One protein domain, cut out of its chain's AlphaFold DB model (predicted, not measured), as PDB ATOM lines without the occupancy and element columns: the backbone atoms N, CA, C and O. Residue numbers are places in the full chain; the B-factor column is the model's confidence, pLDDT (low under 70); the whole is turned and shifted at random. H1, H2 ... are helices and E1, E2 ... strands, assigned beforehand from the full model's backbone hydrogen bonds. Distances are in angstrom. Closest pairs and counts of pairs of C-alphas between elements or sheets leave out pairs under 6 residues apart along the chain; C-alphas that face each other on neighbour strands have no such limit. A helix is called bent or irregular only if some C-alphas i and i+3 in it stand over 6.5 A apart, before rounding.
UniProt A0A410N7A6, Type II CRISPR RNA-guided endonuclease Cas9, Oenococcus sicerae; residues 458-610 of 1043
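What this domain is: This is residues 458 to 610 of the 1043 residues of the protein "Type II CRISPR RNA-guided endonuclease Cas9" of Oenococcus sicerae (UniProt A0A410N7A6). This is an elongated model of two lobes: in one, a small three-stranded sheet has the helices H2 and H3 beside it, and in the other, the short helices H4, H5, H7 and H8 gather round the long H6. H1 reaches from the second lobe into the first, where it packs on H2, and the last helix, H9, comes back to the beginning of H1. The printed part has 153 residues, with nine named helices and three named strands in the order H1 E1 E2 H2 H3 E3 H4 H5 H6 H7 H8 H9; the sheet order is E2 E1 E3, antiparallel throughout, and the class is mostly helix. The whole is only just loose, close to compact, with a radius of gyration of the C-alphas of 18.0 A, and it spans 58 by 29 by 29 A.

Where its parts are: Begin at the sheet: look for E1 at residues 472 to 475, E2 at residues 478 to 481 and E3 at residues 519 to 521. Find C-alpha 458 at (-35.595, 6.031, 29.614); from there H1 runs 18.7 A to C-alpha 470 at (-52.855, -0.447, 32.535). After E2 come H2, residues 484 to 495, 15.3 A long, and H3, residues 503 to 514, 16.4 A long. Further on are H4, residues 535 to 540, and H5, residues 546 to 550. The longest helix, H6, takes residues 552 to 567 and 23.6 A; it is irregular, with C-alphas 553 and 556 standing 7.2 A apart. Then read H7 at residues 571 to 578, H8 at residues 586 to 592, and H9 at residues 605 to 609, where C-alpha 609 is at (-32.248, -0.888, 32.917).

How they stand to each other: Start at the inner strand E1. It forms an antiparallel hairpin with E2, where N 473 and O 480 are within hydrogen-bond range at 2.8 A. On E1's other side is E3, also antiparallel, with N 474 and O 519 at 2.9 A. E2, H2, H3 and E3 make a split strand-helix-strand unit, two strands that run the same way with E1 between them, and its crossover is right-handed. H3 is on the sheet but only grazes it, with residues 503 to 511. H1 is only just on it, with 5 pairs of C-alphas within 10 A, and grazes it with residues 468 to 470. H2 touches H3 at a steep tilt of 53 degrees, opposite ways, closest at the C-alphas of Ile 490 and Ile 506, 7.0 A. H2 also touches H1, at a steep tilt of 52 degrees, opposite ways; the closest C-alphas are those of Leu 468 and Lys 487, 6.5 A. At its other end, H1 only just touches H9, with 3 pairs of C-alphas within 8 A, the closest being Cys 458 and Ser 605 at 7.2 A. H1 and H6 are close but not clearly touching, with the C-alphas of Cys 458 and Glu 559 at 7.9 A. H6 and H7 form a helical hairpin, touching at a shallow tilt of 27 degrees, opposite ways; their closest C-alphas, Leu 564 and Leu 574, are 6.5 A apart. H8 touches H7 at a steep tilt of 61 degrees, with the C-alphas of Leu 578 and Ile 589 at 6.0 A. H5 and H6 only just touch, with 3 pairs within 8 A, and only at the corner, closest at the C-alphas of Phe 548 and Asn 554, 6.8 A. H4 is close to H6 but not clearly touching, with the C-alphas of Ser 536 and Ile 562 at 7.6 A. H3 and H6 are apart. Every O i to N i+4 pair is within hydrogen-bond range in H2, H3, H4, H5, H7, H8 and H9; H1 has 8 of 9 and H6 10 of 12.

The domain as a whole: The C-alphas farthest apart are those of Asn 476 and His 576, 57.9 A. The printed part has no cut. Two links are long: residues 522 to 534 from E3 to H4, and residues 593 to 604 from H8 to H9. The mean pLDDT of the printed part is 85.7; look for values under 70 at residues 475 to 478, 522 and 524 to 528.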
ATOM      1  N   CYS A 458     -35.357   7.174  28.749       95.25
ATOM      2  CA  CYS A 458     -35.595   6.031  29.614       95.25
ATOM      3  C   CYS A 458     -36.828   6.250  30.506       95.25
ATOM      4  O   CYS A 458     -37.724   5.398  30.551       95.25
ATOM      5  N   TYR A 459     -36.923   7.409  31.165       96.12
ATOM      6  CA  TYR A 459     -38.033   7.706  32.074       96.12
ATOM      7  C   TYR A 459     -39.363   7.938  31.333       96.12
ATOM      8  O   TYR A 459     -40.405   7.422  31.747       96.12
ATOM      9  N   GLN A 460     -39.348   8.633  30.192       95.38
ATOM     10  CA  GLN A 460     -40.530   8.812  29.341       95.38
ATOM     11  C   GLN A 460     -41.014   7.480  28.759       95.38
ATOM     12  O   GLN A 460     -42.211   7.187  28.807       95.38
ATOM     13  N   LYS A 461     -40.095   6.625  28.288       96.12
ATOM     14  CA  LYS A 461     -40.418   5.260  27.853       96.12
ATOM     15  C   LYS A 461     -41.067   4.463  28.981       96.12
ATOM     16  O   LYS A 461     -42.099   3.834  28.752       96.12
ATOM     17  N   PHE A 462     -40.507   4.522  30.189       97.06
ATOM     18  CA  PHE A 462     -41.102   3.895  31.367       97.06
ATOM     19  C   PHE A 462     -42.538   4.380  31.592       97.06
ATOM     20  O   PHE A 462     -43.434   3.545  31.689       97.06
ATOM     21  N   ASN A 463     -42.773   5.696  31.615       94.81
ATOM     22  CA  ASN A 463     -44.096   6.270  31.867       94.81
ATOM     23  C   ASN A 463     -45.132   5.837  30.821       94.81
ATOM     24  O   ASN A 463     -46.234   5.430  31.195       94.81
ATOM     25  N   VAL A 464     -44.770   5.864  29.533       95.12
ATOM     26  CA  VAL A 464     -45.655   5.427  28.440       95.12
ATOM     27  C   VAL A 464     -46.002   3.947  28.576       95.12
ATOM     28  O   VAL A 464     -47.178   3.584  28.558       95.12
ATOM     29  N   LEU A 465     -45.008   3.078  28.770       96.00
ATOM     30  CA  LEU A 465     -45.256   1.640  28.913       96.00
ATOM     31  C   LEU A 465     -46.055   1.319  30.180       96.00
ATOM     32  O   LEU A 465     -46.935   0.459  30.149       96.00
ATOM     33  N   GLN A 466     -45.807   2.047  31.273       93.44
ATOM     34  CA  GLN A 466     -46.595   1.931  32.495       93.44
ATOM     35  C   GLN A 466     -48.065   2.268  32.263       93.44
ATOM     36  O   GLN A 466     -48.946   1.563  32.757       93.44
ATOM     37  N   GLU A 467     -48.340   3.360  31.553       91.31
ATOM     38  CA  GLU A 467     -49.706   3.778  31.259       91.31
ATOM     39  C   GLU A 467     -50.384   2.762  30.328       91.31
ATOM     40  O   GLU A 467     -51.467   2.270  30.652       91.31
ATOM     41  N   LEU A 468     -49.708   2.344  29.251       93.06
ATOM     42  CA  LEU A 468     -50.232   1.376  28.284       93.06
ATOM     43  C   LEU A 468     -50.529  -0.002  28.899       93.06
ATOM     44  O   LEU A 468     -51.593  -0.556  28.629       93.06
ATOM     45  N   ASN A 469     -49.672  -0.538  29.777       92.38
ATOM     46  CA  ASN A 469     -49.924  -1.830  30.445       92.38
ATOM     47  C   ASN A 469     -51.144  -1.799  31.388       92.38
ATOM     48  O   ASN A 469     -51.669  -2.847  31.779       92.38
ATOM     49  N   ASN A 470     -51.634  -0.609  31.749       88.25
ATOM     50  CA  ASN A 470     -52.855  -0.447  32.535       88.25
ATOM     51  C   ASN A 470     -54.108  -0.188  31.683       88.25
ATOM     52  O   ASN A 470     -55.220  -0.309  32.211       88.25
ATOM     53  N   ILE A 471     -53.962   0.100  30.384       88.06
ATOM     54  CA  ILE A 471     -55.093   0.278  29.469       88.06
ATOM     55  C   ILE A 471     -55.835  -1.044  29.272       88.06
ATOM     56  O   ILE A 471     -55.248  -2.117  29.095       88.06
ATOM     57  N   ARG A 472     -57.166  -0.953  29.282       85.62
ATOM     58  CA  ARG A 472     -58.064  -2.070  29.000       85.62
ATOM     59  C   ARG A 472     -58.989  -1.771  27.834       85.62
ATOM     60  O   ARG A 472     -59.593  -0.702  27.772       85.62
ATOM     61  N   ILE A 473     -59.141  -2.762  26.969       83.12
ATOM     62  CA  ILE A 473     -60.087  -2.789  25.860       83.12
ATOM     63  C   ILE A 473     -61.410  -3.393  26.337       83.12
ATOM     64  O   ILE A 473     -61.417  -4.473  26.931       83.12
ATOM     65  N   ASP A 474     -62.522  -2.724  26.039       77.44
ATOM     66  CA  ASP A 474     -63.867  -3.286  26.166       77.44
ATOM     67  C   ASP A 474     -64.229  -4.126  24.930       77.44
ATOM     68  O   ASP A 474     -64.330  -3.616  23.813       77.44
ATOM     69  N   ASN A 475     -64.462  -5.420  25.141       69.69
ATOM     70  CA  ASN A 475     -65.024  -6.340  24.162       69.69
ATOM     71  C   ASN A 475     -66.390  -6.838  24.658       69.69
ATOM     72  O   ASN A 475     -66.479  -7.850  25.356       69.69
ATOM     73  N   ASN A 476     -67.467  -6.143  24.278       65.62
ATOM     74  CA  ASN A 476     -68.853  -6.499  24.613       65.62
ATOM     75  C   ASN A 476     -69.094  -6.688  26.128       65.62
ATOM     76  O   ASN A 476     -69.752  -7.642  26.550       65.62
ATOM     77  N   GLY A 477     -68.546  -5.797  26.958       60.00
ATOM     78  CA  GLY A 477     -68.668  -5.831  28.417       60.00
ATOM     79  C   GLY A 477     -67.625  -6.703  29.123       60.00
ATOM     80  O   GLY A 477     -67.703  -6.871  30.343       60.00
ATOM     81  N   ARG A 478     -66.650  -7.262  28.392       64.56
ATOM     82  CA  ARG A 478     -65.473  -7.946  28.952       64.56
ATOM     83  C   ARG A 478     -64.225  -7.099  28.724       64.56
ATOM     84  O   ARG A 478     -63.890  -6.792  27.586       64.56
ATOM     85  N   TYR A 479     -63.526  -6.772  29.807       78.12
ATOM     86  CA  TYR A 479     -62.317  -5.954  29.770       78.12
ATOM     87  C   TYR A 479     -61.061  -6.826  29.724       78.12
ATOM     88  O   TYR A 479     -60.816  -7.599  30.650       78.12
ATOM     89  N   SER A 480     -60.237  -6.662  28.693       83.25
ATOM     90  CA  SER A 480     -58.908  -7.283  28.583       83.25
ATOM     91  C   SER A 480     -57.823  -6.212  28.540       83.25
ATOM     92  O   SER A 480     -58.090  -5.093  28.109       83.25
ATOM     93  N   ARG A 481     -56.602  -6.523  28.997       87.50
ATOM     94  CA  ARG A 481     -55.447  -5.638  28.761       87.50
ATOM     95  C   ARG A 481     -55.151  -5.545  27.262       87.50
ATOM     96  O   ARG A 481     -55.596  -6.407  26.498       87.50
ATOM     97  N   LEU A 482     -54.426  -4.502  26.861       89.00
ATOM     98  CA  LEU A 482     -53.808  -4.464  25.535       89.00
ATOM     99  C   LEU A 482     -52.950  -5.716  25.335       89.00
ATOM    100  O   LEU A 482     -52.257  -6.150  26.258       89.00
ATOM    101  N   SER A 483     -53.003  -6.293  24.134       89.38
ATOM    102  CA  SER A 483     -52.047  -7.336  23.778       89.38
ATOM    103  C   SER A 483     -50.638  -6.738  23.720       89.38
ATOM    104  O   SER A 483     -50.472  -5.538  23.478       89.38
ATOM    105  N   VAL A 484     -49.612  -7.565  23.938       91.88
ATOM    106  CA  VAL A 484     -48.210  -7.117  23.847       91.88
ATOM    107  C   VAL A 484     -47.941  -6.497  22.472       91.88
ATOM    108  O   VAL A 484     -47.392  -5.402  22.403       91.88
ATOM    109  N   VAL A 485     -48.439  -7.133  21.408       91.44
ATOM    110  CA  VAL A 485     -48.311  -6.656  20.023       91.44
ATOM    111  C   VAL A 485     -48.990  -5.300  19.826       91.44
ATOM    112  O   VAL A 485     -48.365  -4.383  19.303       91.44
ATOM    113  N   ASP A 486     -50.234  -5.121  20.287       91.81
ATOM    114  CA  ASP A 486     -50.929  -3.830  20.151       91.81
ATOM    115  C   ASP A 486     -50.187  -2.713  20.874       91.81
ATOM    116  O   ASP A 486     -50.067  -1.607  20.357       91.81
ATOM    117  N   LYS A 487     -49.678  -2.989  22.076       94.19
ATOM    118  CA  LYS A 487     -48.918  -2.011  22.854       94.19
ATOM    119  C   LYS A 487     -47.620  -1.619  22.152       94.19
ATOM    120  O   LYS A 487     -47.326  -0.428  22.084       94.19
ATOM    121  N   GLN A 488     -46.858  -2.589  21.648       95.12
ATOM    122  CA  GLN A 488     -45.636  -2.326  20.883       95.12
ATOM    123  C   GLN A 488     -45.959  -1.477  19.649       95.12
ATOM    124  O   GLN A 488     -45.352  -0.433  19.440       95.12
ATOM    125  N   ASN A 489     -46.999  -1.850  18.906       94.19
ATOM    126  CA  ASN A 489     -47.460  -1.110  17.738       94.19
ATOM    127  C   ASN A 489     -47.904   0.323  18.074       94.19
ATOM    128  O   ASN A 489     -47.541   1.260  17.372       94.19
ATOM    129  N   ILE A 490     -48.656   0.520  19.159       94.62
ATOM    130  CA  ILE A 490     -49.054   1.850  19.640       94.62
ATOM    131  C   ILE A 490     -47.819   2.681  20.008       94.62
ATOM    132  O   ILE A 490     -47.738   3.860  19.660       94.62
ATOM    133  N   TYR A 491     -46.849   2.083  20.698       95.25
ATOM    134  CA  TYR A 491     -45.612   2.763  21.070       95.25
ATOM    135  C   TYR A 491     -44.815   3.201  19.826       95.25
ATOM    136  O   TYR A 491     -44.463   4.375  19.698       95.25
ATOM    137  N   GLU A 492     -44.593   2.288  18.876       93.56
ATOM    138  CA  GLU A 492     -43.775   2.522  17.677       93.56
ATOM    139  C   GLU A 492     -44.463   3.400  16.616       93.56
ATOM    140  O   GLU A 492     -43.815   4.227  15.971       93.56
ATOM    141  N   HIS A 493     -45.777   3.256  16.423       92.50
ATOM    142  CA  HIS A 493     -46.499   3.910  15.323       92.50
ATOM    143  C   HIS A 493     -47.342   5.114  15.741       92.50
ATOM    144  O   HIS A 493     -47.714   5.903  14.875       92.50
ATOM    145  N   ILE A 494     -47.629   5.291  17.033       93.19
ATOM    146  CA  ILE A 494     -48.380   6.451  17.529       93.19
ATOM    147  C   ILE A 494     -47.467   7.333  18.373       93.19
ATOM    148  O   ILE A 494     -47.174   8.454  17.968       93.19
ATOM    149  N   PHE A 495     -46.940   6.833  19.494       93.25
ATOM    150  CA  PHE A 495     -46.152   7.663  20.420       93.25
ATOM    151  C   PHE A 495     -44.844   8.187  19.810       93.25
ATOM    152  O   PHE A 495     -44.477   9.332  20.065       93.25
ATOM    153  N   LYS A 496     -44.151   7.404  18.971       91.50
ATOM    154  CA  LYS A 496     -42.961   7.888  18.242       91.50
ATOM    155  C   LYS A 496     -43.275   8.818  17.063       91.50
ATOM    156  O   LYS A 496     -42.360   9.451  16.546       91.50
ATOM    157  N   GLN A 497     -44.537   8.921  16.635       87.88
ATOM    158  CA  GLN A 497     -44.955   9.778  15.511       87.88
ATOM    159  C   GLN A 497     -45.681  11.047  15.969       87.88
ATOM    160  O   GLN A 497     -45.644  12.065  15.283       87.88
ATOM    161  N   GLN A 498     -46.320  11.005  17.137       82.62
ATOM    162  CA  GLN A 498     -47.120  12.092  17.686       82.62
ATOM    163  C   GLN A 498     -46.642  12.439  19.091       82.62
ATOM    164  O   GLN A 498     -46.564  11.581  19.970       82.62
ATOM    165  N   ARG A 499     -46.348  13.722  19.315       79.69
ATOM    166  CA  ARG A 499     -45.886  14.213  20.619       79.69
ATOM    167  C   ARG A 499     -46.954  14.077  21.703       79.69
ATOM    168  O   ARG A 499     -46.634  13.669  22.811       79.69
ATOM    169  N   ASN A 500     -48.210  14.378  21.379       79.62
ATOM    170  CA  ASN A 500     -49.347  14.263  22.290       79.62
ATOM    171  C   ASN A 500     -50.320  13.216  21.748       79.62
ATOM    172  O   ASN A 500     -50.762  13.344  20.610       79.62
ATOM    173  N   VAL A 501     -50.669  12.220  22.564       84.44
ATOM    174  CA  VAL A 501     -51.548  11.114  22.156       84.44
ATOM    175  C   VAL A 501     -52.883  11.204  22.892       84.44
ATOM    176  O   VAL A 501     -52.947  11.226  24.127       84.44
ATOM    177  N   SER A 502     -53.974  11.258  22.133       84.44
ATOM    178  CA  SER A 502     -55.331  11.237  22.671       84.44
ATOM    179  C   SER A 502     -55.871   9.810  22.803       84.44
ATOM    180  O   SER A 502     -55.405   8.858  22.174       84.44
ATOM    181  N   ALA A 503     -56.924   9.653  23.604       82.62
ATOM    182  CA  ALA A 503     -57.662   8.395  23.675       82.62
ATOM    183  C   ALA A 503     -58.298   8.020  22.319       82.62
ATOM    184  O   ALA A 503     -58.470   6.836  22.010       82.62
ATOM    185  N   ALA A 504     -58.641   9.031  21.512       83.69
ATOM    186  CA  ALA A 504     -59.211   8.848  20.185       83.69
ATOM    187  C   ALA A 504     -58.176   8.303  19.194       83.69
ATOM    188  O   ALA A 504     -58.517   7.401  18.440       83.69
ATOM    189  N   ASP A 505     -56.923   8.763  19.247       86.75
ATOM    190  CA  ASP A 505     -55.861   8.308  18.335       86.75
ATOM    191  C   ASP A 505     -55.631   6.801  18.456       86.75
ATOM    192  O   ASP A 505     -55.648   6.078  17.459       86.75
ATOM    193  N   ILE A 506     -55.531   6.297  19.690       88.69
ATOM    194  CA  ILE A 506     -55.403   4.857  19.940       88.69
ATOM    195  C   ILE A 506     -56.679   4.111  19.548       88.69
ATOM    196  O   ILE A 506     -56.598   3.044  18.947       88.69
ATOM    197  N   SER A 507     -57.861   4.648  19.864       85.56
ATOM    198  CA  SER A 507     -59.129   3.990  19.514       85.56
ATOM    199  C   SER A 507     -59.291   3.852  17.995       85.56
ATOM    200  O   SER A 507     -59.685   2.789  17.521       85.56
ATOM    201  N   ASN A 508     -58.933   4.895  17.242       87.31
ATOM    202  CA  ASN A 508     -58.944   4.916  15.780       87.31
ATOM    203  C   ASN A 508     -57.902   3.949  15.204       87.31
ATOM    204  O   ASN A 508     -58.192   3.213  14.262       87.31
ATOM    205  N   TYR A 509     -56.702   3.907  15.792       89.06
ATOM    206  CA  TYR A 509     -55.671   2.955  15.396       89.06
ATOM    207  C   TYR A 509     -56.144   1.512  15.593       89.06
ATOM    208  O   TYR A 509     -56.112   0.722  14.653       89.06
ATOM    209  N   LEU A 510     -56.670   1.173  16.772       87.00
ATOM    210  CA  LEU A 510     -57.204  -0.162  17.050       87.00
ATOM    211  C   LEU A 510     -58.409  -0.489  16.157       87.00
ATOM    212  O   LEU A 510     -58.529  -1.617  15.690       87.00
ATOM    213  N   GLU A 511     -59.273   0.480  15.852       85.69
ATOM    214  CA  GLU A 511     -60.374   0.294  14.899       85.69
ATOM    215  C   GLU A 511     -59.872  -0.045  13.491       85.69
ATOM    216  O   GLU A 511     -60.427  -0.940  12.856       85.69
ATOM    217  N   SER A 512     -58.779   0.581  13.040       85.75
ATOM    218  CA  SER A 512     -58.145   0.241  11.761       85.75
ATOM    219  C   SER A 512     -57.563  -1.180  11.734       85.75
ATOM    220  O   SER A 512     -57.608  -1.830  10.694       85.75
ATOM    221  N   GLN A 513     -57.068  -1.683  12.873       82.31
ATOM    222  CA  GLN A 513     -56.499  -3.033  12.987       82.31
ATOM    223  C   GLN A 513     -57.580  -4.114  13.122       82.31
ATOM    224  O   GLN A 513     -57.480  -5.184  12.526       82.31
ATOM    225  N   TYR A 514     -58.634  -3.841  13.898       81.12
ATOM    226  CA  TYR A 514     -59.677  -4.815  14.231       81.12
ATOM    227  C   TYR A 514     -60.939  -4.716  13.360       81.12
ATOM    228  O   TYR A 514     -61.827  -5.561  13.483       81.12
ATOM    229  N   GLY A 515     -61.060  -3.684  12.519       77.19
ATOM    230  CA  GLY A 515     -62.231  -3.432  11.669       77.19
ATOM    231  C   GLY A 515     -63.509  -3.071  12.437       77.19
ATOM    232  O   GLY A 515     -64.605  -3.142  11.882       77.19
ATOM    233  N   LYS A 516     -63.394  -2.731  13.725       79.19
ATOM    234  CA  LYS A 516     -64.511  -2.351  14.601       79.19
ATOM    235  C   LYS A 516     -64.051  -1.343  15.645       79.19
ATOM    236  O   LYS A 516     -62.943  -1.461  16.163       79.19
ATOM    237  N   ARG A 517     -64.925  -0.409  16.019       75.50
ATOM    238  CA  ARG A 517     -64.622   0.574  17.061       75.50
ATOM    239  C   ARG A 517     -64.345  -0.099  18.402       75.50
ATOM    240  O   ARG A 517     -65.180  -0.844  18.920       75.50
ATOM    241  N   VAL A 518     -63.187   0.206  18.978       74.44
ATOM    242  CA  VAL A 518     -62.745  -0.312  20.275       74.44
ATOM    243  C   VAL A 518     -62.819   0.805  21.313       74.44
ATOM    244  O   VAL A 518     -62.279   1.886  21.097       74.44
ATOM    245  N   MET A 519     -63.489   0.565  22.444       74.88
ATOM    246  CA  MET A 519     -63.458   1.503  23.570       74.88
ATOM    247  C   MET A 519     -62.330   1.144  24.532       74.88
ATOM    248  O   MET A 519     -62.277   0.026  25.049       74.88
ATOM    249  N   ILE A 520     -61.463   2.117  24.804       79.94
ATOM    250  CA  ILE A 520     -60.395   1.997  25.797       79.94
ATOM    251  C   ILE A 520     -60.830   2.565  27.156       79.94
ATOM    252  O   ILE A 520     -61.621   3.504  27.247       79.94
ATOM    253  N   THR A 521     -60.325   1.968  28.230       74.44
ATOM    254  CA  THR A 521     -60.548   2.360  29.631       74.44
ATOM    255  C   THR A 521     -59.242   2.222  30.421       74.44
ATOM    256  O   THR A 521     -58.312   1.570  29.954       74.44
ATOM    257  N   GLY A 522     -59.155   2.820  31.615       68.56
ATOM    258  CA  GLY A 522     -57.953   2.747  32.466       68.56
ATOM    259  C   GLY A 522     -57.051   3.991  32.451       68.56
ATOM    260  O   GLY A 522     -55.972   3.947  33.030       68.56
ATOM    261  N   LEU A 523     -57.495   5.095  31.838       72.00
ATOM    262  CA  LEU A 523     -56.832   6.405  31.914       72.00
ATOM    263  C   LEU A 523     -56.994   7.020  33.315       72.00
ATOM    264  O   LEU A 523     -58.022   6.832  33.967       72.00
ATOM    265  N   SER A 524     -55.986   7.759  33.781       55.31
ATOM    266  CA  SER A 524     -55.856   8.126  35.198       55.31
ATOM    267  C   SER A 524     -56.594   9.400  35.635       55.31
ATOM    268  O   SER A 524     -56.874   9.527  36.827       55.31
ATOM    269  N   SER A 525     -56.949  10.333  34.736       50.09
ATOM    270  CA  SER A 525     -57.528  11.617  35.198       50.09
ATOM    271  C   SER A 525     -58.244  12.507  34.171       50.09
ATOM    272  O   SER A 525     -58.950  13.423  34.576       50.09
ATOM    273  N   ASN A 526     -58.139  12.257  32.865       49.56
ATOM    274  CA  ASN A 526     -58.932  12.935  31.836       49.56
ATOM    275  C   ASN A 526     -59.179  11.923  30.717       49.56
ATOM    276  O   ASN A 526     -58.259  11.639  29.963       49.56
ATOM    277  N   GLU A 527     -60.394  11.381  30.579       58.75
ATOM    278  CA  GLU A 527     -60.739  10.309  29.612       58.75
ATOM    279  C   GLU A 527     -60.469  10.651  28.121       58.75
ATOM    280  O   GLU A 527     -60.825   9.880  27.234       58.75
ATOM    281  N   LYS A 528     -59.854  11.802  27.821       66.31
ATOM    282  CA  LYS A 528     -59.554  12.287  26.471       66.31
ATOM    283  C   LYS A 528     -58.079  12.180  26.061       66.31
ATOM    284  O   LYS A 528     -57.838  12.092  24.861       66.31
ATOM    285  N   LYS A 529     -57.103  12.185  26.982       75.56
ATOM    286  CA  LYS A 529     -55.665  12.171  26.626       75.56
ATOM    287  C   LYS A 529     -54.799  11.361  27.586       75.56
ATOM    288  O   LYS A 529     -55.155  11.224  28.754       75.56
ATOM    289  N   PHE A 530     -53.677  10.861  27.072       80.44
ATOM    290  CA  PHE A 530     -52.631  10.224  27.871       80.44
ATOM    291  C   PHE A 530     -51.869  11.278  28.674       80.44
ATOM    292  O   PHE A 530     -51.703  12.415  28.222       80.44
ATOM    293  N   ASN A 531     -51.444  10.909  29.883       79.56
ATOM    294  CA  ASN A 531     -50.605  11.781  30.707       79.56
ATOM    295  C   ASN A 531     -49.125  11.655  30.322       79.56
ATOM    296  O   ASN A 531     -48.363  12.602  30.499       79.56
ATOM    297  N   SER A 532     -48.724  10.494  29.805       86.75
ATOM    298  CA  SER A 532     -47.375  10.242  29.304       86.75
ATOM    299  C   SER A 532     -47.193  10.719  27.857       86.75
ATOM    300  O   SER A 532     -48.129  10.742  27.057       86.75
ATOM    301  N   SER A 533     -45.962  11.101  27.514       87.62
ATOM    302  CA  SER A 533     -45.545  11.445  26.151       87.62
ATOM    303  C   SER A 533     -44.056  11.145  25.952       87.62
ATOM    304  O   SER A 533     -43.318  10.997  26.925       87.62
ATOM    305  N   LEU A 534     -43.617  11.065  24.689       91.12
ATOM    306  CA  LEU A 534     -42.202  10.945  24.306       91.12
ATOM    307  C   LEU A 534     -41.633  12.312  23.880       91.12
ATOM    308  O   LEU A 534     -41.065  12.450  22.798       91.12
ATOM    309  N   LYS A 535     -41.865  13.357  24.685       86.44
ATOM    310  CA  LYS A 535     -41.512  14.746  24.348       86.44
ATOM    311  C   LYS A 535     -40.051  14.896  23.911       86.44
ATOM    312  O   LYS A 535     -39.808  15.448  22.840       86.44
ATOM    313  N   SER A 536     -39.103  14.381  24.692       89.44
ATOM    314  CA  SER A 536     -37.676  14.583  24.411       89.44
ATOM    315  C   SER A 536     -37.223  13.816  23.174       89.44
ATOM    316  O   SER A 536     -36.426  14.328  22.395       89.44
ATOM    317  N   PHE A 537     -37.809  12.646  22.909       92.19
ATOM    318  CA  PHE A 537     -37.596  11.920  21.656       92.19
ATOM    319  C   PHE A 537     -37.970  12.775  20.437       92.19
ATOM    320  O   PHE A 537     -37.193  12.876  19.489       92.19
ATOM    321  N   HIS A 538     -39.134  13.436  20.471       86.69
ATOM    322  CA  HIS A 538     -39.592  14.310  19.383       86.69
ATOM    323  C   HIS A 538     -38.735  15.565  19.215       86.69
ATOM    324  O   HIS A 538     -38.514  16.016  18.091       86.69
ATOM    325  N   ASP A 539     -38.233  16.129  20.311       84.38
ATOM    326  CA  ASP A 539     -37.332  17.280  20.253       84.38
ATOM    327  C   ASP A 539     -35.954  16.898  19.696       84.38
ATOM    328  O   ASP A 539     -35.419  17.594  18.830       84.38
ATOM    329  N   LEU A 540     -35.411  15.752  20.112       89.81
ATOM    330  CA  LEU A 540     -34.144  15.226  19.608       89.81
ATOM    331  C   LEU A 540     -34.240  14.807  18.133       89.81
ATOM    332  O   LEU A 540     -33.294  15.032  17.379       89.81
ATOM    333  N   LYS A 541     -35.395  14.309  17.673       88.69
ATOM    334  CA  LYS A 541     -35.656  13.966  16.259       88.69
ATOM    335  C   LYS A 541     -35.506  15.147  15.293       88.69
ATOM    336  O   LYS A 541     -35.277  14.949  14.105       88.69
ATOM    337  N   LYS A 542     -35.564  16.388  15.786       85.44
ATOM    338  CA  LYS A 542     -35.273  17.591  14.984       85.44
ATOM    339  C   LYS A 542     -33.779  17.737  14.652       85.44
ATOM    340  O   LYS A 542     -33.438  18.444  13.708       85.44
ATOM    341  N   ASN A 543     -32.900  17.107  15.435       87.69
ATOM    342  CA  ASN A 543     -31.440  17.262  15.371       87.69
ATOM    343  C   ASN A 543     -30.689  15.963  15.032       87.69
ATOM    344  O   ASN A 543     -29.526  16.020  14.624       87.69
ATOM    345  N   PHE A 544     -31.334  14.810  15.202       91.38
ATOM    346  CA  PHE A 544     -30.763  13.483  14.983       91.38
ATOM    347  C   PHE A 544     -31.654  12.648  14.058       91.38
ATOM    348  O   PHE A 544     -32.865  12.851  13.995       91.38
ATOM    349  N   THR A 545     -31.052  11.700  13.336       89.50
ATOM    350  CA  THR A 545     -31.791  10.757  12.486       89.50
ATOM    351  C   THR A 545     -32.504   9.699  13.326       89.50
ATOM    352  O   THR A 545     -32.079   9.386  14.438       89.50
ATOM    353  N   ASP A 546     -33.562   9.096  12.773       85.75
ATOM    354  CA  ASP A 546     -34.271   7.995  13.439       85.75
ATOM    355  C   ASP A 546     -33.323   6.818  13.748       85.75
ATOM    356  O   ASP A 546     -33.415   6.234  14.825       85.75
ATOM    357  N   ASP A 547     -32.364   6.517  12.866       89.25
ATOM    358  CA  ASP A 547     -31.353   5.479  13.112       89.25
ATOM    359  C   ASP A 547     -30.468   5.818  14.319       89.25
ATOM    360  O   ASP A 547     -30.203   4.957  15.154       89.25
ATOM    361  N   PHE A 548     -30.058   7.085  14.463       92.12
ATOM    362  CA  PHE A 548     -29.233   7.518  15.591       92.12
ATOM    363  C   PHE A 548     -29.986   7.412  16.922       92.12
ATOM    364  O   PHE A 548     -29.409   6.975  17.915       92.12
ATOM    365  N   LEU A 549     -31.267   7.794  16.935       89.94
ATOM    366  CA  LEU A 549     -32.110   7.776  18.133       89.94
ATOM    367  C   LEU A 549     -32.496   6.370  18.593       89.94
ATOM    368  O   LEU A 549     -32.733   6.166  19.780       89.94
ATOM    369  N   ASN A 550     -32.615   5.419  17.666       85.94
ATOM    370  CA  ASN A 550     -33.008   4.048  17.988       85.94
ATOM    371  C   ASN A 550     -31.805   3.116  18.224       85.94
ATOM    372  O   ASN A 550     -32.018   1.982  18.654       85.94
ATOM    373  N   ASP A 551     -30.570   3.565  17.976       90.06
ATOM    374  CA  ASP A 551     -29.357   2.788  18.248       90.06
ATOM    375  C   ASP A 551     -29.023   2.781  19.757       90.06
ATOM    376  O   ASP A 551     -28.700   3.829  20.330       90.06
ATOM    377  N   PRO A 552     -29.030   1.605  20.421       86.75
ATOM    378  CA  PRO A 552     -28.716   1.493  21.841       86.75
ATOM    379  C   PRO A 552     -27.339   2.037  22.247       86.75
ATOM    380  O   PRO A 552     -27.165   2.413  23.407       86.75
ATOM    381  N   VAL A 553     -26.367   2.091  21.327       90.06
ATOM    382  CA  VAL A 553     -25.021   2.631  21.591       90.06
ATOM    383  C   VAL A 553     -25.075   4.129  21.912       90.06
ATOM    384  O   VAL A 553     -24.287   4.613  22.727       90.06
ATOM    385  N   ASN A 554     -26.042   4.853  21.341       92.12
ATOM    386  CA  ASN A 554     -26.175   6.300  21.510       92.12
ATOM    387  C   ASN A 554     -27.006   6.694  22.738       92.12
ATOM    388  O   ASN A 554     -26.965   7.856  23.138       92.12
ATOM    389  N   ASN A 555     -27.711   5.751  23.376       89.94
ATOM    390  CA  ASN A 555     -28.603   6.035  24.507       89.94
ATOM    391  C   ASN A 555     -27.920   6.842  25.611       89.94
ATOM    392  O   ASN A 555     -28.497   7.800  26.106       89.94
ATOM    393  N   LYS A 556     -26.677   6.492  25.968       91.31
ATOM    394  CA  LYS A 556     -25.943   7.222  27.006       91.31
ATOM    395  C   LYS A 556     -25.754   8.695  26.638       91.31
ATOM    396  O   LYS A 556     -26.033   9.558  27.452       91.31
ATOM    397  N   VAL A 557     -25.339   8.975  25.403       93.94
ATOM    398  CA  VAL A 557     -25.141  10.352  24.934       93.94
ATOM    399  C   VAL A 557     -26.461  11.125  24.919       93.94
ATOM    400  O   VAL A 557     -26.487  12.290  25.296       93.94
ATOM    401  N   LEU A 558     -27.557  10.492  24.494       95.00
ATOM    402  CA  LEU A 558     -28.873  11.131  24.468       95.00
ATOM    403  C   LEU A 558     -29.378  11.459  25.882       95.00
ATOM    404  O   LEU A 558     -29.925  12.540  26.092       95.00
ATOM    405  N   GLU A 559     -29.164  10.561  26.847       93.81
ATOM    406  CA  GLU A 559     -29.467  10.810  28.261       93.81
ATOM    407  C   GLU A 559     -28.598  11.938  28.833       93.81
ATOM    408  O   GLU A 559     -29.145  12.851  29.448       93.81
ATOM    409  N   ASP A 560     -27.287  11.943  28.556       91.50
ATOM    410  CA  ASP A 560     -26.369  13.003  28.998       91.50
ATOM    411  C   ASP A 560     -26.803  14.378  28.441       91.50
ATOM    412  O   ASP A 560     -26.792  15.380  29.157       91.50
ATOM    413  N   ILE A 561     -27.243  14.449  27.175       93.81
ATOM    414  CA  ILE A 561     -27.776  15.687  26.574       93.81
ATOM    415  C   ILE A 561     -29.013  16.169  27.332       93.81
ATOM    416  O   ILE A 561     -29.087  17.346  27.687       93.81
ATOM    417  N   ILE A 562     -29.972  15.278  27.594       93.25
ATOM    418  CA  ILE A 562     -31.215  15.633  28.291       93.25
ATOM    419  C   ILE A 562     -30.932  16.049  29.736       93.25
ATOM    420  O   ILE A 562     -31.545  17.000  30.220       93.25
ATOM    421  N   GLU A 563     -30.010  15.382  30.428       90.12
ATOM    422  CA  GLU A 563     -29.602  15.749  31.785       90.12
ATOM    423  C   GLU A 563     -29.000  17.159  31.807       90.12
ATOM    424  O   GLU A 563     -29.446  18.005  32.585       90.12
ATOM    425  N   LEU A 564     -28.074  17.464  30.889       88.88
ATOM    426  CA  LEU A 564     -27.517  18.811  30.743       88.88
ATOM    427  C   LEU A 564     -28.611  19.848  30.460       88.88
ATOM    428  O   LEU A 564     -28.629  20.901  31.098       88.88
ATOM    429  N   GLN A 565     -29.540  19.542  29.551       88.56
ATOM    430  CA  GLN A 565     -30.686  20.397  29.234       88.56
ATOM    431  C   GLN A 565     -31.658  20.547  30.407       88.56
ATOM    432  O   GLN A 565     -32.362  21.546  30.467       88.56
ATOM    433  N   THR A 566     -31.703  19.593  31.340       86.25
ATOM    434  CA  THR A 566     -32.554  19.660  32.539       86.25
ATOM    435  C   THR A 566     -31.918  20.510  33.641       86.25
ATOM    436  O   THR A 566     -32.598  21.189  34.403       86.25
ATOM    437  N   VAL A 567     -30.590  20.481  33.737       82.81
ATOM    438  CA  VAL A 567     -29.829  21.172  34.785       82.81
ATOM    439  C   VAL A 567     -29.585  22.637  34.441       82.81
ATOM    440  O   VAL A 567     -29.671  23.513  35.307       82.81
ATOM    441  N   PHE A 568     -29.164  22.904  33.204       80.50
ATOM    442  CA  PHE A 568     -28.655  24.209  32.808       80.50
ATOM    443  C   PHE A 568     -29.730  25.006  32.075       80.50
ATOM    444  O   PHE A 568     -30.018  24.752  30.911       80.50
ATOM    445  N   GLU A 569     -30.282  25.999  32.769       72.31
ATOM    446  CA  GLU A 569     -31.182  27.005  32.198       72.31
ATOM    447  C   GLU A 569     -30.407  28.028  31.343       72.31
ATOM    448  O   GLU A 569     -30.874  28.484  30.302       72.31
ATOM    449  N   ASP A 570     -29.177  28.369  31.747       71.69
ATOM    450  CA  ASP A 570     -28.340  29.308  30.998       71.69
ATOM    451  C   ASP A 570     -27.806  28.665  29.708       71.69
ATOM    452  O   ASP A 570     -26.962  27.760  29.729       71.69
ATOM    453  N   LYS A 571     -28.249  29.204  28.568       77.25
ATOM    454  CA  LYS A 571     -27.856  28.760  27.227       77.25
ATOM    455  C   LYS A 571     -26.342  28.725  27.005       77.25
ATOM    456  O   LYS A 571     -25.860  27.806  26.349       77.25
ATOM    457  N   GLN A 572     -25.573  29.696  27.503       79.00
ATOM    458  CA  GLN A 572     -24.117  29.726  27.289       79.00
ATOM    459  C   GLN A 572     -23.426  28.603  28.063       79.00
ATOM    460  O   GLN A 572     -22.480  27.985  27.573       79.00
ATOM    461  N   VAL A 573     -23.918  28.317  29.266       79.19
ATOM    462  CA  VAL A 573     -23.409  27.237  30.118       79.19
ATOM    463  C   VAL A 573     -23.768  25.880  29.528       79.19
ATOM    464  O   VAL A 573     -22.910  24.998  29.449       79.19
ATOM    465  N   LEU A 574     -25.011  25.720  29.075       83.94
ATOM    466  CA  LEU A 574     -25.468  24.518  28.392       83.94
ATOM    467  C   LEU A 574     -24.660  24.278  27.111       83.94
ATOM    468  O   LEU A 574     -24.132  23.187  26.919       83.94
ATOM    469  N   HIS A 575     -24.479  25.311  26.284       88.56
ATOM    470  CA  HIS A 575     -23.657  25.263  25.070       88.56
ATOM    471  C   HIS A 575     -22.230  24.794  25.359       88.56
ATOM    472  O   HIS A 575     -21.747  23.848  24.734       88.56
ATOM    473  N   HIS A 576     -21.585  25.378  26.372       85.12
ATOM    474  CA  HIS A 576     -20.249  24.965  26.788       85.12
ATOM    475  C   HIS A 576     -20.201  23.491  27.215       85.12
ATOM    476  O   HIS A 576     -19.290  22.769  26.809       85.12
ATOM    477  N   ASN A 577     -21.170  23.013  27.996       85.25
ATOM    478  CA  ASN A 577     -21.180  21.615  28.428       85.25
ATOM    479  C   ASN A 577     -21.495  20.643  27.283       85.25
ATOM    480  O   ASN A 577     -20.824  19.620  27.169       85.25
ATOM    481  N   LEU A 578     -22.417  20.990  26.383       90.75
ATOM    482  CA  LEU A 578     -22.692  20.218  25.168       90.75
ATOM    483  C   LEU A 578     -21.462  20.140  24.253       90.75
ATOM    484  O   LEU A 578     -21.203  19.090  23.674       90.75
ATOM    485  N   SER A 579     -20.646  21.201  24.176       90.25
ATOM    486  CA  SER A 579     -19.416  21.205  23.365       90.25
ATOM    487  C   SER A 579     -18.360  20.182  23.803       90.25
ATOM    488  O   SER A 579     -17.458  19.853  23.033       90.25
ATOM    489  N   LYS A 580     -18.475  19.637  25.021       87.12
ATOM    490  CA  LYS A 580     -17.596  18.570  25.527       87.12
ATOM    491  C   LYS A 580     -18.001  17.184  25.021       87.12
ATOM    492  O   LYS A 580     -17.220  16.240  25.139       87.12
ATOM    493  N   ILE A 581     -19.201  17.046  24.458       90.19
ATOM    494  CA  ILE A 581     -19.697  15.794  23.893       90.19
ATOM    495  C   ILE A 581     -19.176  15.675  22.457       90.19
ATOM    496  O   ILE A 581     -19.733  16.241  21.521       90.19
ATOM    497  N   ALA A 582     -18.103  14.899  22.279       88.69
ATOM    498  CA  ALA A 582     -17.330  14.842  21.033       88.69
ATOM    499  C   ALA A 582     -18.114  14.421  19.770       88.69
ATOM    500  O   ALA A 582     -17.664  14.706  18.663       88.69
ATOM    501  N   ILE A 583     -19.251  13.729  19.912       91.62
ATOM    502  CA  ILE A 583     -20.070  13.284  18.771       91.62
ATOM    503  C   ILE A 583     -20.970  14.395  18.203       91.62
ATOM    504  O   ILE A 583     -21.494  14.243  17.103       91.62
ATOM    505  N   LEU A 584     -21.159  15.500  18.934       92.31
ATOM    506  CA  LEU A 584     -22.036  16.589  18.512       92.31
ATOM    507  C   LEU A 584     -21.341  17.528  17.528       92.31
ATOM    508  O   LEU A 584     -20.202  17.950  17.729       92.31
ATOM    509  N   THR A 585     -22.059  17.912  16.475       92.81
ATOM    510  CA  THR A 585     -21.611  18.972  15.567       92.81
ATOM    511  C   THR A 585     -21.887  20.353  16.164       92.81
ATOM    512  O   THR A 585     -22.783  20.515  16.991       92.81
ATOM    513  N   GLN A 586     -21.169  21.386  15.707       89.69
ATOM    514  CA  GLN A 586     -21.408  22.763  16.165       89.69
ATOM    515  C   GLN A 586     -22.857  23.213  15.928       89.69
ATOM    516  O   GLN A 586     -23.457  23.840  16.795       89.69
ATOM    517  N   GLU A 587     -23.446  22.827  14.793       87.25
ATOM    518  CA  GLU A 587     -24.847  23.126  14.481       87.25
ATOM    519  C   GLU A 587     -25.811  22.457  15.475       87.25
ATOM    520  O   GLU A 587     -26.778  23.078  15.918       87.25
ATOM    521  N   GLN A 588     -25.542  21.204  15.858       88.69
ATOM    522  CA  GLN A 588     -26.336  20.503  16.868       88.69
ATOM    523  C   GLN A 588     -26.188  21.155  18.241       88.69
ATOM    524  O   GLN A 588     -27.194  21.354  18.911       88.69
ATOM    525  N   ILE A 589     -24.973  21.533  18.648       89.12
ATOM    526  CA  ILE A 589     -24.728  22.224  19.923       89.12
ATOM    527  C   ILE A 589     -25.525  23.535  19.976       89.12
ATOM    528  O   ILE A 589     -26.239  23.792  20.949       89.12
ATOM    529  N   ASP A 590     -25.467  24.334  18.909       78.94
ATOM    530  CA  ASP A 590     -26.183  25.606  18.826       78.94
ATOM    531  C   ASP A 590     -27.701  25.406  18.931       78.94
ATOM    532  O   ASP A 590     -28.361  26.160  19.648       78.94
ATOM    533  N   LYS A 591     -28.257  24.376  18.277       80.88
ATOM    534  CA  LYS A 591     -29.692  24.050  18.329       80.88
ATOM    535  C   LYS A 591     -30.122  23.492  19.685       80.88
ATOM    536  O   LYS A 591     -31.080  24.005  20.259       80.88
ATOM    537  N   LEU A 592     -29.408  22.495  20.207       85.00
ATOM    538  CA  LEU A 592     -29.708  21.821  21.476       85.00
ATOM    539  C   LEU A 592     -29.587  22.765  22.676       85.00
ATOM    540  O   LEU A 592     -30.353  22.634  23.627       85.00
ATOM    541  N   SER A 593     -28.694  23.757  22.612       83.00
ATOM    542  CA  SER A 593     -28.559  24.774  23.664       83.00
ATOM    543  C   SER A 593     -29.781  25.696  23.825       83.00
ATOM    544  O   SER A 593     -29.831  26.462  24.782       83.00
ATOM    545  N   ASN A 594     -30.767  25.637  22.917       77.00
ATOM    546  CA  ASN A 594     -32.023  26.395  23.024       77.00
ATOM    547  C   ASN A 594     -33.157  25.616  23.698       77.00
ATOM    548  O   ASN A 594     -34.257  26.144  23.818       77.00
ATOM    549  N   THR A 595     -32.938  24.355  24.063       77.62
ATOM    550  CA  THR A 595     -33.965  23.521  24.690       77.62
ATOM    551  C   THR A 595     -33.591  23.297  26.146       77.62
ATOM    552  O   THR A 595     -32.506  22.793  26.429       77.62
ATOM    553  N   HIS A 596     -34.497  23.662  27.051       80.81
ATOM    554  CA  HIS A 596     -34.359  23.452  28.486       80.81
ATOM    555  C   HIS A 596     -35.524  22.598  28.983       80.81
ATOM    556  O   HIS A 596     -36.674  22.841  28.625       80.81
ATOM    557  N   TYR A 597     -35.218  21.598  29.803       82.00
ATOM    558  CA  TYR A 597     -36.211  20.756  30.460       82.00
ATOM    559  C   TYR A 597     -36.253  21.067  31.952       82.00
ATOM    560  O   TYR A 597     -35.277  21.517  32.537       82.00
ATOM    561  N   THR A 598     -37.374  20.766  32.596       78.69
ATOM    562  CA  THR A 598     -37.505  20.872  34.053       78.69
ATOM    563  C   THR A 598     -38.006  19.554  34.633       78.69
ATOM    564  O   THR A 598     -38.595  18.730  33.930       78.69
ATOM    565  N   GLY A 599     -37.758  19.356  35.929       79.56
ATOM    566  CA  GLY A 599     -38.283  18.223  36.687       79.56
ATOM    567  C   GLY A 599     -37.379  16.987  36.716       79.56
ATOM    568  O   GLY A 599     -36.706  16.627  35.748       79.56
ATOM    569  N   TRP A 600     -37.411  16.304  37.860       87.44
ATOM    570  CA  TRP A 600     -36.728  15.034  38.093       87.44
ATOM    571  C   TRP A 600     -37.750  13.926  38.326       87.44
ATOM    572  O   TRP A 600     -38.739  14.094  39.044       87.44
ATOM    573  N   GLY A 601     -37.491  12.768  37.727       89.38
ATOM    574  CA  GLY A 601     -38.256  11.554  37.937       89.38
ATOM    575  C   GLY A 601     -38.057  10.967  39.337       89.38
ATOM    576  O   GLY A 601     -37.321  11.479  40.178       89.38
ATOM    577  N   ARG A 602     -38.739   9.848  39.594       91.00
ATOM    578  CA  ARG A 602     -38.720   9.140  40.889       91.00
ATOM    579  C   ARG A 602     -37.908   7.848  40.888       91.00
ATOM    580  O   ARG A 602     -37.809   7.198  41.929       91.00
ATOM    581  N   LEU A 603     -37.419   7.447  39.717       95.06
ATOM    582  CA  LEU A 603     -36.735   6.182  39.474       95.06
ATOM    583  C   LEU A 603     -35.404   6.465  38.774       95.06
ATOM    584  O   LEU A 603     -35.297   7.390  37.968       95.06
ATOM    585  N   SER A 604     -34.409   5.655  39.094       95.25
ATOM    586  CA  SER A 604     -33.060   5.690  38.548       95.25
ATOM    587  C   SER A 604     -32.958   4.878  37.260       95.25
ATOM    588  O   SER A 604     -33.729   3.945  37.003       95.25
ATOM    589  N   SER A 605     -31.927   5.179  36.470       94.81
ATOM    590  CA  SER A 605     -31.545   4.340  35.328       94.81
ATOM    591  C   SER A 605     -31.166   2.929  35.777       94.81
ATOM    592  O   SER A 605     -31.538   1.949  35.130       94.81
ATOM    593  N   LYS A 606     -30.481   2.813  36.925       95.88
ATOM    594  CA  LYS A 606     -30.040   1.534  37.492       95.88
ATOM    595  C   LYS A 606     -31.222   0.602  37.749       95.88
ATOM    596  O   LYS A 606     -31.168  -0.555  37.332       95.88
ATOM    597  N   LEU A 607     -32.301   1.095  38.363       96.38
ATOM    598  CA  LEU A 607     -33.510   0.306  38.599       96.38
ATOM    599  C   LEU A 607     -34.170  -0.138  37.285       96.38
ATOM    600  O   LEU A 607     -34.547  -1.301  37.142       96.38
ATOM    601  N   LEU A 608     -34.315   0.779  36.325       96.88
ATOM    602  CA  LEU A 608     -35.087   0.535  35.104       96.88
ATOM    603  C   LEU A 608     -34.372  -0.363  34.085       96.88
ATOM    604  O   LEU A 608     -35.039  -1.167  33.431       96.88
ATOM    605  N   ASN A 609     -33.045  -0.244  33.968       95.31
ATOM    606  CA  ASN A 609     -32.248  -0.888  32.917       95.31
ATOM    607  C   ASN A 609     -31.464  -2.126  33.373       95.31
ATOM    608  O   ASN A 609     -31.009  -2.900  32.531       95.31
ATOM    609  N   THR A 610     -31.292  -2.364  34.677       96.06
ATOM    610  CA  THR A 610     -30.547  -3.550  35.129       96.06
ATOM    611  C   THR A 610     -31.345  -4.827  34.872       96.06
ATOM    612  O   THR A 610     -32.503  -4.948  35.273       96.06
TER     613      THR A 610